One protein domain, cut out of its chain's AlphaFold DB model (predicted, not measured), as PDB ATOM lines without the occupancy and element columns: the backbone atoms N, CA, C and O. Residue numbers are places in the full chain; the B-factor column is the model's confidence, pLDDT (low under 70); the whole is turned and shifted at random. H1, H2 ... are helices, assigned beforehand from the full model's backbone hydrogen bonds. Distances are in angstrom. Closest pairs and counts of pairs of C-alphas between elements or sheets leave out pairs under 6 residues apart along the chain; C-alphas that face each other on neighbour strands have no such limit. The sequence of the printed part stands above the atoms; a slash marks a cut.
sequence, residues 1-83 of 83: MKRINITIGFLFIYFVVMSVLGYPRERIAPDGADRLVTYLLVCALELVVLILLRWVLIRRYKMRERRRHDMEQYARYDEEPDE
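Overview. This is residues 1 to 83 of the 83 residues of an uncharacterized protein of Porphyromonas gingivalis (UniProt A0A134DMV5). One very long helix, H2, makes the long axis of a rod, and a shorter helix, H1, runs back alongside its first part in a loose helical pair joined by a long loop at one end. The far part of H2 and the tail after it, residues 59 to 83, stick out free. The printed part has 83 residues with two named helices, H1 then H2, and no named strand; the class is all helix. It is extended, with a radius of gyration of the C-alphas of 23.1 A and spans of 84 by 21 by 10 A.

Arrangement. H2, residues 35 to 77, and H1, residues 2 to 21, are close but not clearly touching, with 1 pair of C-alphas within 8 A. Their closest C-alphas, those of Ser 19 and Cys 43, are 7.0 A apart. They run opposite ways at a shallow tilt of 8 degrees. Every O i to N i+4 pair is within hydrogen-bond range in H2, and 15 of 16 are in H1.

Along the chain. H2 measures 63.4 A from C-alpha 35 at (284.027, 259.202, 172.620) to C-alpha 77 at (259.067, 308.643, 203.384). H1 measures 29.7 A and begins at C-alpha 2, (259.034, 287.070, 181.124).

Size, cuts and confidence. The C-alphas farthest apart, those of Pro 30 and Glu 83, are 84.3 A apart. The printed part has no cut. The link from H1 to H2, 13 residues, is long. The pLDDT is under 70 at residues 1 to 5, 24 to 35 and 77 to 83.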
ATOM      1  N   MET A   1     261.439 290.047 183.645       53.16
ATOM      2  CA  MET A   1     261.246 288.616 183.994       53.16
ATOM      3  C   MET A   1     260.759 287.740 182.820       53.16
ATOM      4  O   MET A   1     261.495 286.839 182.449       53.16
ATOM      5  N   LYS A   2     259.599 287.981 182.167       49.72
ATOM      6  CA  LYS A   2     259.034 287.070 181.124       49.72
ATOM      7  C   LYS A   2     259.927 286.809 179.890       49.72
ATOM      8  O   LYS A   2     260.040 285.670 179.454       49.72
ATOM      9  N   ARG A   3     260.605 287.832 179.350       52.78
ATOM     10  CA  ARG A   3     261.463 287.681 178.149       52.78
ATOM     11  C   ARG A   3     262.750 286.888 178.415       52.78
ATOM     12  O   ARG A   3     263.218 286.173 177.542       52.78
ATOM     13  N   ILE A   4     263.269 286.969 179.642       59.03
ATOM     14  CA  ILE A   4     264.499 286.298 180.100       59.03
ATOM     15  C   ILE A   4     264.288 284.777 180.204       59.03
ATOM     16  O   ILE A   4     265.218 284.022 179.915       59.03
ATOM     17  N   ASN A   5     263.076 284.326 180.550       62.78
ATOM     18  CA  ASN A   5     262.731 282.901 180.560       62.78
ATOM     19  C   ASN A   5     262.551 282.338 179.144       62.78
ATOM     20  O   ASN A   5     262.945 281.207 178.895       62.78
ATOM     21  N   ILE A   6     262.035 283.121 178.192       72.62
ATOM     22  CA  ILE A   6     261.888 282.663 176.799       72.62
ATOM     23  C   ILE A   6     263.260 282.421 176.162       72.62
ATOM     24  O   ILE A   6     263.464 281.398 175.512       72.62
ATOM     25  N   THR A   7     264.234 283.307 176.404       76.44
ATOM     26  CA  THR A   7     265.595 283.131 175.875       76.44
ATOM     27  C   THR A   7     266.245 281.844 176.380       76.44
ATOM     28  O   THR A   7     266.967 281.217 175.619       76.44
ATOM     29  N   ILE A   8     265.973 281.421 177.627       76.00
ATOM     30  CA  ILE A   8     266.503 280.153 178.161       76.00
ATOM     31  C   ILE A   8     265.933 278.950 177.411       76.00
ATOM     32  O   ILE A   8     266.672 278.020 177.115       76.00
ATOM     33  N   GLY A   9     264.639 278.995 177.072       78.94
ATOM     34  CA  GLY A   9     263.976 277.933 176.321       78.94
ATOM     35  C   GLY A   9     264.573 277.785 174.926       78.94
ATOM     36  O   GLY A   9     264.931 276.683 174.528       78.94
ATOM     37  N   PHE A  10     264.780 278.901 174.220       84.25
ATOM     38  CA  PHE A  10     265.460 278.890 172.922       84.25
ATOM     39  C   PHE A  10     266.917 278.423 173.017       84.25
ATOM     40  O   PHE A  10     267.353 277.649 172.171       84.25
ATOM     41  N   LEU A  11     267.657 278.842 174.052       83.06
ATOM     42  CA  LEU A  11     269.039 278.398 174.264       83.06
ATOM     43  C   LEU A  11     269.116 276.888 174.508       83.06
ATOM     44  O   LEU A  11     270.009 276.224 173.997       83.06
ATOM     45  N   PHE A  12     268.161 276.351 175.266       81.44
ATOM     46  CA  PHE A  12     268.073 274.924 175.544       81.44
ATOM     47  C   PHE A  12     267.728 274.124 174.283       81.44
ATOM     48  O   PHE A  12     268.365 273.114 174.011       81.44
ATOM     49  N   ILE A  13     266.784 274.602 173.463       86.69
ATOM     50  CA  ILE A  13     266.468 273.977 172.168       86.69
ATOM     51  C   ILE A  13     267.694 273.995 171.248       86.69
ATOM     52  O   ILE A  13     268.028 272.970 170.660       86.69
ATOM     53  N   TYR A  14     268.396 275.128 171.152       85.62
ATOM     54  CA  TYR A  14     269.628 275.237 170.367       85.62
ATOM     55  C   TYR A  14     270.693 274.243 170.842       85.62
ATOM     56  O   TYR A  14     271.298 273.548 170.026       85.62
ATOM     57  N   PHE A  15     270.871 274.128 172.159       85.00
ATOM     58  CA  PHE A  15     271.781 273.163 172.759       85.00
ATOM     59  C   PHE A  15     271.413 271.721 172.386       85.00
ATOM     60  O   PHE A  15     272.276 270.964 171.956       85.00
ATOM     61  N   VAL A  16     270.131 271.347 172.475       84.38
ATOM     62  CA  VAL A  16     269.657 270.007 172.090       84.38
ATOM     63  C   VAL A  16     269.937 269.726 170.612       84.38
ATOM     64  O   VAL A  16     270.428 268.651 170.283       84.38
ATOM     65  N   VAL A  17     269.692 270.688 169.718       85.38
ATOM     66  CA  VAL A  17     269.971 270.528 168.280       85.38
ATOM     67  C   VAL A  17     271.468 270.342 168.023       85.38
ATOM     68  O   VAL A  17     271.852 269.415 167.312       85.38
ATOM     69  N   MET A  18     272.322 271.166 168.638       80.38
ATOM     70  CA  MET A  18     273.777 271.004 168.543       80.38
ATOM     71  C   MET A  18     274.261 269.677 169.140       80.38
ATOM     72  O   MET A  18     275.159 269.048 168.584       80.38
ATOM     73  N   SER A  19     273.636 269.216 170.227       79.50
ATOM     74  CA  SER A  19     273.962 267.944 170.880       79.50
ATOM     75  C   SER A  19     273.570 266.723 170.028       79.50
ATOM     76  O   SER A  19     274.228 265.687 170.039       79.50
ATOM     77  N   VAL A  20     272.508 266.835 169.228       77.06
ATOM     78  CA  VAL A  20     272.131 265.786 168.270       77.06
ATOM     79  C   VAL A  20     273.057 265.801 167.049       77.06
ATOM     80  O   VAL A  20     273.467 264.741 166.582       77.06
ATOM     81  N   LEU A  21     273.427 266.984 166.545       76.12
ATOM     82  CA  LEU A  21     274.315 267.123 165.383       76.12
ATOM     83  C   LEU A  21     275.768 266.727 165.676       76.12
ATOM     84  O   LEU A  21     276.433 266.168 164.809       76.12
ATOM     85  N   GLY A  22     276.266 267.009 166.880       70.06
ATOM     86  CA  GLY A  22     277.629 266.669 167.289       70.06
ATOM     87  C   GLY A  22     277.807 265.215 167.729       70.06
ATOM     88  O   GLY A  22     278.916 264.843 168.114       70.06
ATOM     89  N   TYR A  23     276.745 264.401 167.695       74.06
ATOM     90  CA  TYR A  23     276.793 263.017 168.145       74.06
ATOM     91  C   TYR A  23     277.844 262.224 167.347       74.06
ATOM     92  O   TYR A  23     277.732 262.105 166.120       74.06
ATOM     93  N   PRO A  24     278.873 261.660 168.008       68.06
ATOM     94  CA  PRO A  24     279.926 260.942 167.308       68.06
ATOM     95  C   PRO A  24     279.362 259.648 166.708       68.06
ATOM     96  O   PRO A  24     278.900 258.755 167.419       68.06
ATOM     97  N   ARG A  25     279.401 259.548 165.374       64.06
ATOM     98  CA  ARG A  25     278.896 258.391 164.611       64.06
ATOM     99  C   ARG A  25     279.738 257.125 164.826       64.06
ATOM    100  O   ARG A  25     279.235 256.020 164.650       64.06
ATOM    101  N   GLU A  26     280.986 257.290 165.266       64.38
ATOM    102  CA  GLU A  26     281.896 256.217 165.677       64.38
ATOM    103  C   GLU A  26     282.061 256.221 167.200       64.38
ATOM    104  O   GLU A  26     282.456 257.224 167.797       64.38
ATOM    105  N   ARG A  27     281.751 255.084 167.836       57.28
ATOM    106  CA  ARG A  27     281.778 254.941 169.301       57.28
ATOM    107  C   ARG A  27     283.189 254.879 169.882       57.28
ATOM    108  O   ARG A  27     283.382 255.273 171.028       57.28
ATOM    109  N   ILE A  28     284.152 254.409 169.094       54.78
ATOM    110  CA  ILE A  28     285.501 254.074 169.543       54.78
ATOM    111  C   ILE A  28     286.459 255.024 168.827       54.78
ATOM    112  O   ILE A  28     286.579 254.988 167.604       54.78
ATOM    113  N   ALA A  29     287.101 255.924 169.576       60.91
ATOM    114  CA  ALA A  29     288.269 256.623 169.051       60.91
ATOM    115  C   ALA A  29     289.389 255.595 168.800       60.91
ATOM    116  O   ALA A  29     289.466 254.617 169.544       60.91
ATOM    117  N   PRO A  30     290.296 255.812 167.833       55.88
ATOM    118  CA  PRO A  30     291.433 254.911 167.591       55.88
ATOM    119  C   PRO A  30     292.323 254.667 168.831       55.88
ATOM    120  O   PRO A  30     293.089 253.714 168.845       55.88
ATOM    121  N   ASP A  31     292.167 255.484 169.878       64.56
ATOM    122  CA  ASP A  31     292.846 255.404 171.178       64.56
ATOM    123  C   ASP A  31     292.116 254.540 172.237       64.56
ATOM    124  O   ASP A  31     292.506 254.507 173.400       64.56
ATOM    125  N   GLY A  32     291.003 253.882 171.888       60.28
ATOM    126  CA  GLY A  32     290.226 253.042 172.817       60.28
ATOM    127  C   GLY A  32     289.377 253.810 173.842       60.28
ATOM    128  O   GLY A  32     288.685 253.195 174.648       60.28
ATOM    129  N   ALA A  33     289.389 255.146 173.805       59.88
ATOM    130  CA  ALA A  33     288.542 255.985 174.644       59.88
ATOM    131  C   ALA A  33     287.101 256.066 174.104       59.88
ATOM    132  O   ALA A  33     286.876 256.342 172.917       59.88
ATOM    133  N   ASP A  34     286.122 255.887 174.999       66.94
ATOM    134  CA  ASP A  34     284.696 256.032 174.702       66.94
ATOM    135  C   ASP A  34     284.346 257.498 174.407       66.94
ATOM    136  O   ASP A  34     283.996 258.288 175.290       66.94
ATOM    137  N   ARG A  35     284.382 257.862 173.121       68.12
ATOM    138  CA  ARG A  35     284.027 259.202 172.620       68.12
ATOM    139  C   ARG A  35     282.623 259.636 173.034       68.12
ATOM    140  O   ARG A  35     282.384 260.825 173.216       68.12
ATOM    141  N   LEU A  36     281.713 258.680 173.217       71.50
ATOM    142  CA  LEU A  36     280.352 258.926 173.693       71.50
ATOM    143  C   LEU A  36     280.311 259.450 175.127       71.50
ATOM    144  O   LEU A  36     279.565 260.385 175.408       71.50
ATOM    145  N   VAL A  37     281.103 258.863 176.026       76.75
ATOM    146  CA  VAL A  37     281.114 259.259 177.438       76.75
ATOM    147  C   VAL A  37     281.685 260.663 177.558       76.75
ATOM    148  O   VAL A  37     281.064 261.521 178.177       76.75
ATOM    149  N   THR A  38     282.808 260.938 176.889       77.50
ATOM    150  CA  THR A  38     283.407 262.278 176.862       77.50
ATOM    151  C   THR A  38     282.460 263.305 176.244       77.50
ATOM    152  O   THR A  38     282.292 264.388 176.796       77.50
ATOM    153  N   TYR A  39     281.790 262.960 175.142       80.75
ATOM    154  CA  TYR A  39     280.817 263.835 174.489       80.75
ATOM    155  C   TYR A  39     279.642 264.196 175.405       80.75
ATOM    156  O   TYR A  39     279.302 265.370 175.546       80.75
ATOM    157  N   LEU A  40     279.052 263.202 176.077       81.69
ATOM    158  CA  LEU A  40     277.961 263.419 177.029       81.69
ATOM    159  C   LEU A  40     278.412 264.240 178.238       81.69
ATOM    160  O   LEU A  40     277.662 265.092 178.711       81.69
ATOM    161  N   LEU A  41     279.635 264.017 178.719       84.62
ATOM    162  CA  LEU A  41     280.202 264.742 179.852       84.62
ATOM    163  C   LEU A  41     280.431 266.218 179.498       84.62
ATOM    164  O   LEU A  41     280.054 267.093 180.273       84.62
ATOM    165  N   VAL A  42     280.949 266.505 178.299       84.56
ATOM    166  CA  VAL A  42     281.091 267.877 177.782       84.56
ATOM    167  C   VAL A  42     279.724 268.542 177.614       84.56
ATOM    168  O   VAL A  42     279.539 269.663 178.084       84.56
ATOM    169  N   CYS A  43     278.741 267.836 177.045       85.44
ATOM    170  CA  CYS A  43     277.370 268.335 176.926       85.44
ATOM    171  C   CYS A  43     276.764 268.679 178.299       85.44
ATOM    172  O   CYS A  43     276.194 269.752 178.497       85.44
ATOM    173  N   ALA A  44     276.905 267.784 179.277       85.88
ATOM    174  CA  ALA A  44     276.416 268.014 180.631       85.88
ATOM    175  C   ALA A  44     277.113 269.214 181.293       85.88
ATOM    176  O   ALA A  44     276.461 270.018 181.961       85.88
ATOM    177  N   LEU A  45     278.423 269.370 181.080       89.31
ATOM    178  CA  LEU A  45     279.206 270.467 181.643       89.31
ATOM    179  C   LEU A  45     278.806 271.819 181.034       89.31
ATOM    180  O   LEU A  45     278.614 272.780 181.778       89.31
ATOM    181  N   GLU A  46     278.582 271.891 179.720       88.12
ATOM    182  CA  GLU A  46     278.047 273.096 179.067       88.12
ATOM    183  C   GLU A  46     276.672 273.490 179.621       88.12
ATOM    184  O   GLU A  46     276.452 274.662 179.942       88.12
ATOM    185  N   LEU A  47     275.761 272.527 179.804       86.25
ATOM    186  CA  LEU A  47     274.452 272.787 180.412       86.25
ATOM    187  C   LEU A  47     274.584 273.363 181.823       86.25
ATOM    188  O   LEU A  47     273.922 274.352 182.152       86.25
ATOM    189  N   VAL A  48     275.454 272.777 182.647       88.31
ATOM    190  CA  VAL A  48     275.710 273.260 184.009       88.31
ATOM    191  C   VAL A  48     276.227 274.696 183.979       88.31
ATOM    192  O   VAL A  48     275.702 275.539 184.709       88.31
ATOM    193  N   VAL A  49     277.192 275.008 183.109       88.38
ATOM    194  CA  VAL A  49     277.756 276.360 182.971       88.38
ATOM    195  C   VAL A  49     276.694 277.368 182.528       88.38
ATOM    196  O   VAL A  49     276.597 278.446 183.118       88.38
ATOM    197  N   LEU A  50     275.854 277.027 181.546       86.19
ATOM    198  CA  LEU A  50     274.770 277.896 181.075       86.19
ATOM    199  C   LEU A  50     273.755 278.205 182.184       86.19
ATOM    200  O   LEU A  50     273.350 279.362 182.355       86.19
ATOM    201  N   ILE A  51     273.375 277.194 182.969       85.19
ATOM    202  CA  ILE A  51     272.464 277.351 184.110       85.19
ATOM    203  C   ILE A  51     273.101 278.240 185.185       85.19
ATOM    204  O   ILE A  51     272.460 279.180 185.663       85.19
ATOM    205  N   LEU A  52     274.368 277.992 185.532       87.75
ATOM    206  CA  LEU A  52     275.120 278.766 186.525       87.75
ATOM    207  C   LEU A  52     275.242 280.233 186.121       87.75
ATOM    208  O   LEU A  52     274.915 281.124 186.908       87.75
ATOM    209  N   LEU A  53     275.648 280.489 184.877       85.56
ATOM    210  CA  LEU A  53     275.761 281.836 184.334       85.56
ATOM    211  C   LEU A  53     274.417 282.558 184.440       85.56
ATOM    212  O   LEU A  53     274.344 283.695 184.916       85.56
ATOM    213  N   ARG A  54     273.321 281.884 184.068       82.00
ATOM    214  CA  ARG A  54     271.990 282.480 184.166       82.00
ATOM    215  C   ARG A  54     271.593 282.783 185.601       82.00
ATOM    216  O   ARG A  54     271.064 283.865 185.864       82.00
ATOM    217  N   TRP A  55     271.860 281.862 186.515       84.19
ATOM    218  CA  TRP A  55     271.570 282.041 187.929       84.19
ATOM    219  C   TRP A  55     272.317 283.248 188.505       84.19
ATOM    220  O   TRP A  55     271.709 284.081 189.181       84.19
ATOM    221  N   VAL A  56     273.595 283.415 188.155       86.19
ATOM    222  CA  VAL A  56     274.399 284.583 188.544       86.19
ATOM    223  C   VAL A  56     273.811 285.878 187.976       86.19
ATOM    224  O   VAL A  56     273.661 286.849 188.721       86.19
ATOM    225  N   LEU A  57     273.416 285.907 186.695       83.75
ATOM    226  CA  LEU A  57     272.782 287.088 186.089       83.75
ATOM    227  C   LEU A  57     271.480 287.474 186.807       83.75
ATOM    228  O   LEU A  57     271.284 288.649 187.121       83.75
ATOM    229  N   ILE A  58     270.610 286.500 187.101       82.38
ATOM    230  CA  ILE A  58     269.344 286.733 187.814       82.38
ATOM    231  C   ILE A  58     269.619 287.240 189.230       82.38
ATOM    232  O   ILE A  58     269.019 288.224 189.665       82.38
ATOM    233  N   ARG A  59     270.557 286.612 189.947       83.06
ATOM    234  CA  ARG A  59     270.932 287.014 191.306       83.06
ATOM    235  C   ARG A  59     271.474 288.443 191.338       83.06
ATOM    236  O   ARG A  59     271.088 289.223 192.209       83.06
ATOM    237  N   ARG A  60     272.318 288.813 190.367       82.88
ATOM    238  CA  ARG A  60     272.851 290.177 190.229       82.88
ATOM    239  C   ARG A  60     271.752 291.187 189.907       82.88
ATOM    240  O   ARG A  60     271.755 292.281 190.466       82.88
ATOM    241  N   TYR A  61     270.811 290.826 189.038       82.44
ATOM    242  CA  TYR A  61     269.679 291.682 188.691       82.44
ATOM    243  C   TYR A  61     268.760 291.923 189.899       82.44
ATOM    244  O   TYR A  61     268.470 293.070 190.221       82.44
ATOM    245  N   LYS A  62     268.425 290.868 190.656       80.06
ATOM    246  CA  LYS A  62     267.612 290.963 191.880       80.06
ATOM    247  C   LYS A  62     268.248 291.866 192.945       80.06
ATOM    248  O   LYS A  62     267.542 292.587 193.637       80.06
ATOM    249  N   MET A  63     269.579 291.856 193.075       80.56
ATOM    250  CA  MET A  63     270.281 292.782 193.976       80.56
ATOM    251  C   MET A  63     270.155 294.248 193.540       80.56
ATOM    252  O   MET A  63     270.041 295.123 194.391       80.56
ATOM    253  N   ARG A  64     270.162 294.526 192.229       80.19
ATOM    254  CA  ARG A  64     269.953 295.884 191.702       80.19
ATOM    255  C   ARG A  64     268.509 296.354 191.873       80.19
ATOM    256  O   ARG A  64     268.305 297.520 192.183       80.19
ATOM    257  N   GLU A  65     267.538 295.459 191.704       84.00
ATOM    258  CA  GLU A  65     266.119 295.756 191.953       84.00
ATOM    259  C   GLU A  65     265.865 296.128 193.414       84.00
ATOM    260  O   GLU A  65     265.234 297.147 193.660       84.00
ATOM    261  N   ARG A  66     266.427 295.378 194.375       79.06
ATOM    262  CA  ARG A  66     266.301 295.708 195.806       79.06
ATOM    263  C   ARG A  66     266.786 297.125 196.116       79.06
ATOM    264  O   ARG A  66     266.053 297.890 196.717       79.06
ATOM    265  N   ARG A  67     267.962 297.513 195.603       78.31
ATOM    266  CA  ARG A  67     268.505 298.869 195.814       78.31
ATOM    267  C   ARG A  67     267.624 299.982 195.242       78.31
ATOM    268  O   ARG A  67     267.582 301.059 195.819       78.31
ATOM    269  N   ARG A  68     266.964 299.743 194.105       79.81
ATOM    270  CA  ARG A  68     266.017 300.709 193.527       79.81
ATOM    271  C   ARG A  68     264.761 300.833 194.378       79.81
ATOM    272  O   ARG A  68     264.340 301.946 194.649       79.81
ATOM    273  N   HIS A  69     264.223 299.701 194.820       79.88
ATOM    274  CA  HIS A  69     263.019 299.669 195.643       79.88
ATOM    275  C   HIS A  69     263.240 300.344 197.002       79.88
ATOM    276  O   HIS A  69     262.376 301.088 197.449       79.88
ATOM    277  N   ASP A  70     264.409 300.136 197.618       77.94
ATOM    278  CA  ASP A  70     264.771 300.798 198.874       77.94
ATOM    279  C   ASP A  70     264.873 302.323 198.669       77.94
ATOM    280  O   ASP A  70     264.282 303.078 199.429       77.94
ATOM    281  N   MET A  71     265.542 302.797 197.605       76.25
ATOM    282  CA  MET A  71     265.626 304.237 197.288       76.25
ATOM    283  C   MET A  71     264.261 304.879 197.022       76.25
ATOM    284  O   MET A  71     264.006 305.977 197.501       76.25
ATOM    285  N   GLU A  72     263.389 304.210 196.266       78.69
ATOM    286  CA  GLU A  72     262.024 304.686 196.013       78.69
ATOM    287  C   GLU A  72     261.201 304.741 197.307       78.69
ATOM    288  O   GLU A  72     260.403 305.657 197.493       78.69
ATOM    289  N   GLN A  73     261.413 303.792 198.223       75.25
ATOM    290  CA  GLN A  73     260.733 303.776 199.512       75.25
ATOM    291  C   GLN A  73     261.223 304.909 200.428       75.25
ATOM    292  O   GLN A  73     260.392 305.595 201.009       75.25
ATOM    293  N   TYR A  74     262.536 305.161 200.507       72.50
ATOM    294  CA  TYR A  74     263.088 306.307 201.246       72.50
ATOM    295  C   TYR A  74     262.617 307.652 200.682       72.50
ATOM    296  O   TYR A  74     262.223 308.518 201.452       72.50
ATOM    297  N   ALA A  75     262.583 307.806 199.355       74.62
ATOM    298  CA  ALA A  75     262.090 309.031 198.724       74.62
ATOM    299  C   ALA A  75     260.611 309.311 199.045       74.62
ATOM    300  O   ALA A  75     260.231 310.464 199.192       74.62
ATOM    301  N   ARG A  76     259.785 308.263 199.183       70.75
ATOM    302  CA  ARG A  76     258.379 308.399 199.592       70.75
ATOM    303  C   ARG A  76     258.222 308.768 201.074       70.75
ATOM    304  O   ARG A  76     257.307 309.512 201.388       70.75
ATOM    305  N   TYR A  77     259.082 308.261 201.963       66.25
ATOM    306  CA  TYR A  77     259.067 308.643 203.384       66.25
ATOM    307  C   TYR A  77     259.509 310.097 203.606       66.25
ATOM    308  O   TYR A  77     258.931 310.762 204.451       66.25
ATOM    309  N   ASP A  78     260.472 310.612 202.831       65.25
ATOM    310  CA  ASP A  78     260.866 312.035 202.887       65.25
ATOM    311  C   ASP A  78     259.753 312.991 202.391       65.25
ATOM    312  O   ASP A  78     259.799 314.188 202.671       65.25
ATOM    313  N   GLU A  79     258.761 312.490 201.643       66.94
ATOM    314  CA  GLU A  79     257.615 313.264 201.134       66.94
ATOM    315  C   GLU A  79     256.366 313.204 202.031       66.94
ATOM    316  O   GLU A  79     255.438 313.979 201.796       66.94
ATOM    317  N   GLU A  80     256.310 312.327 203.041       62.91
ATOM    318  CA  GLU A  80     255.263 312.349 204.073       62.91
ATOM    319  C   GLU A  80     255.738 313.257 205.220       62.91
ATOM    320  O   GLU A  80     256.546 312.817 206.037       62.91
ATOM    321  N   PRO A  81     255.308 314.535 205.291       62.62
ATOM    322  CA  PRO A  81     255.640 315.375 206.431       62.62
ATOM    323  C   PRO A  81     255.014 314.776 207.688       62.62
ATOM    324  O   PRO A  81     253.854 314.367 207.668       62.62
ATOM    325  N   ASP A  82     255.797 314.744 208.764       68.00
ATOM    326  CA  ASP A  82     255.354 314.336 210.093       68.00
ATOM    327  C   ASP A  82     254.182 315.246 210.533       68.00
ATOM    328  O   ASP A  82     254.407 316.378 210.972       68.00
ATOM    329  N   GLU A  83     252.934 314.800 210.329       57.06
ATOM    330  CA  GLU A  83     251.721 315.464 210.848       57.06
ATOM    331  C   GLU A  83     251.656 315.436 212.383       57.06
ATOM    332  O   GLU A  83     251.922 314.369 212.990       57.06
TER     333      GLU A  83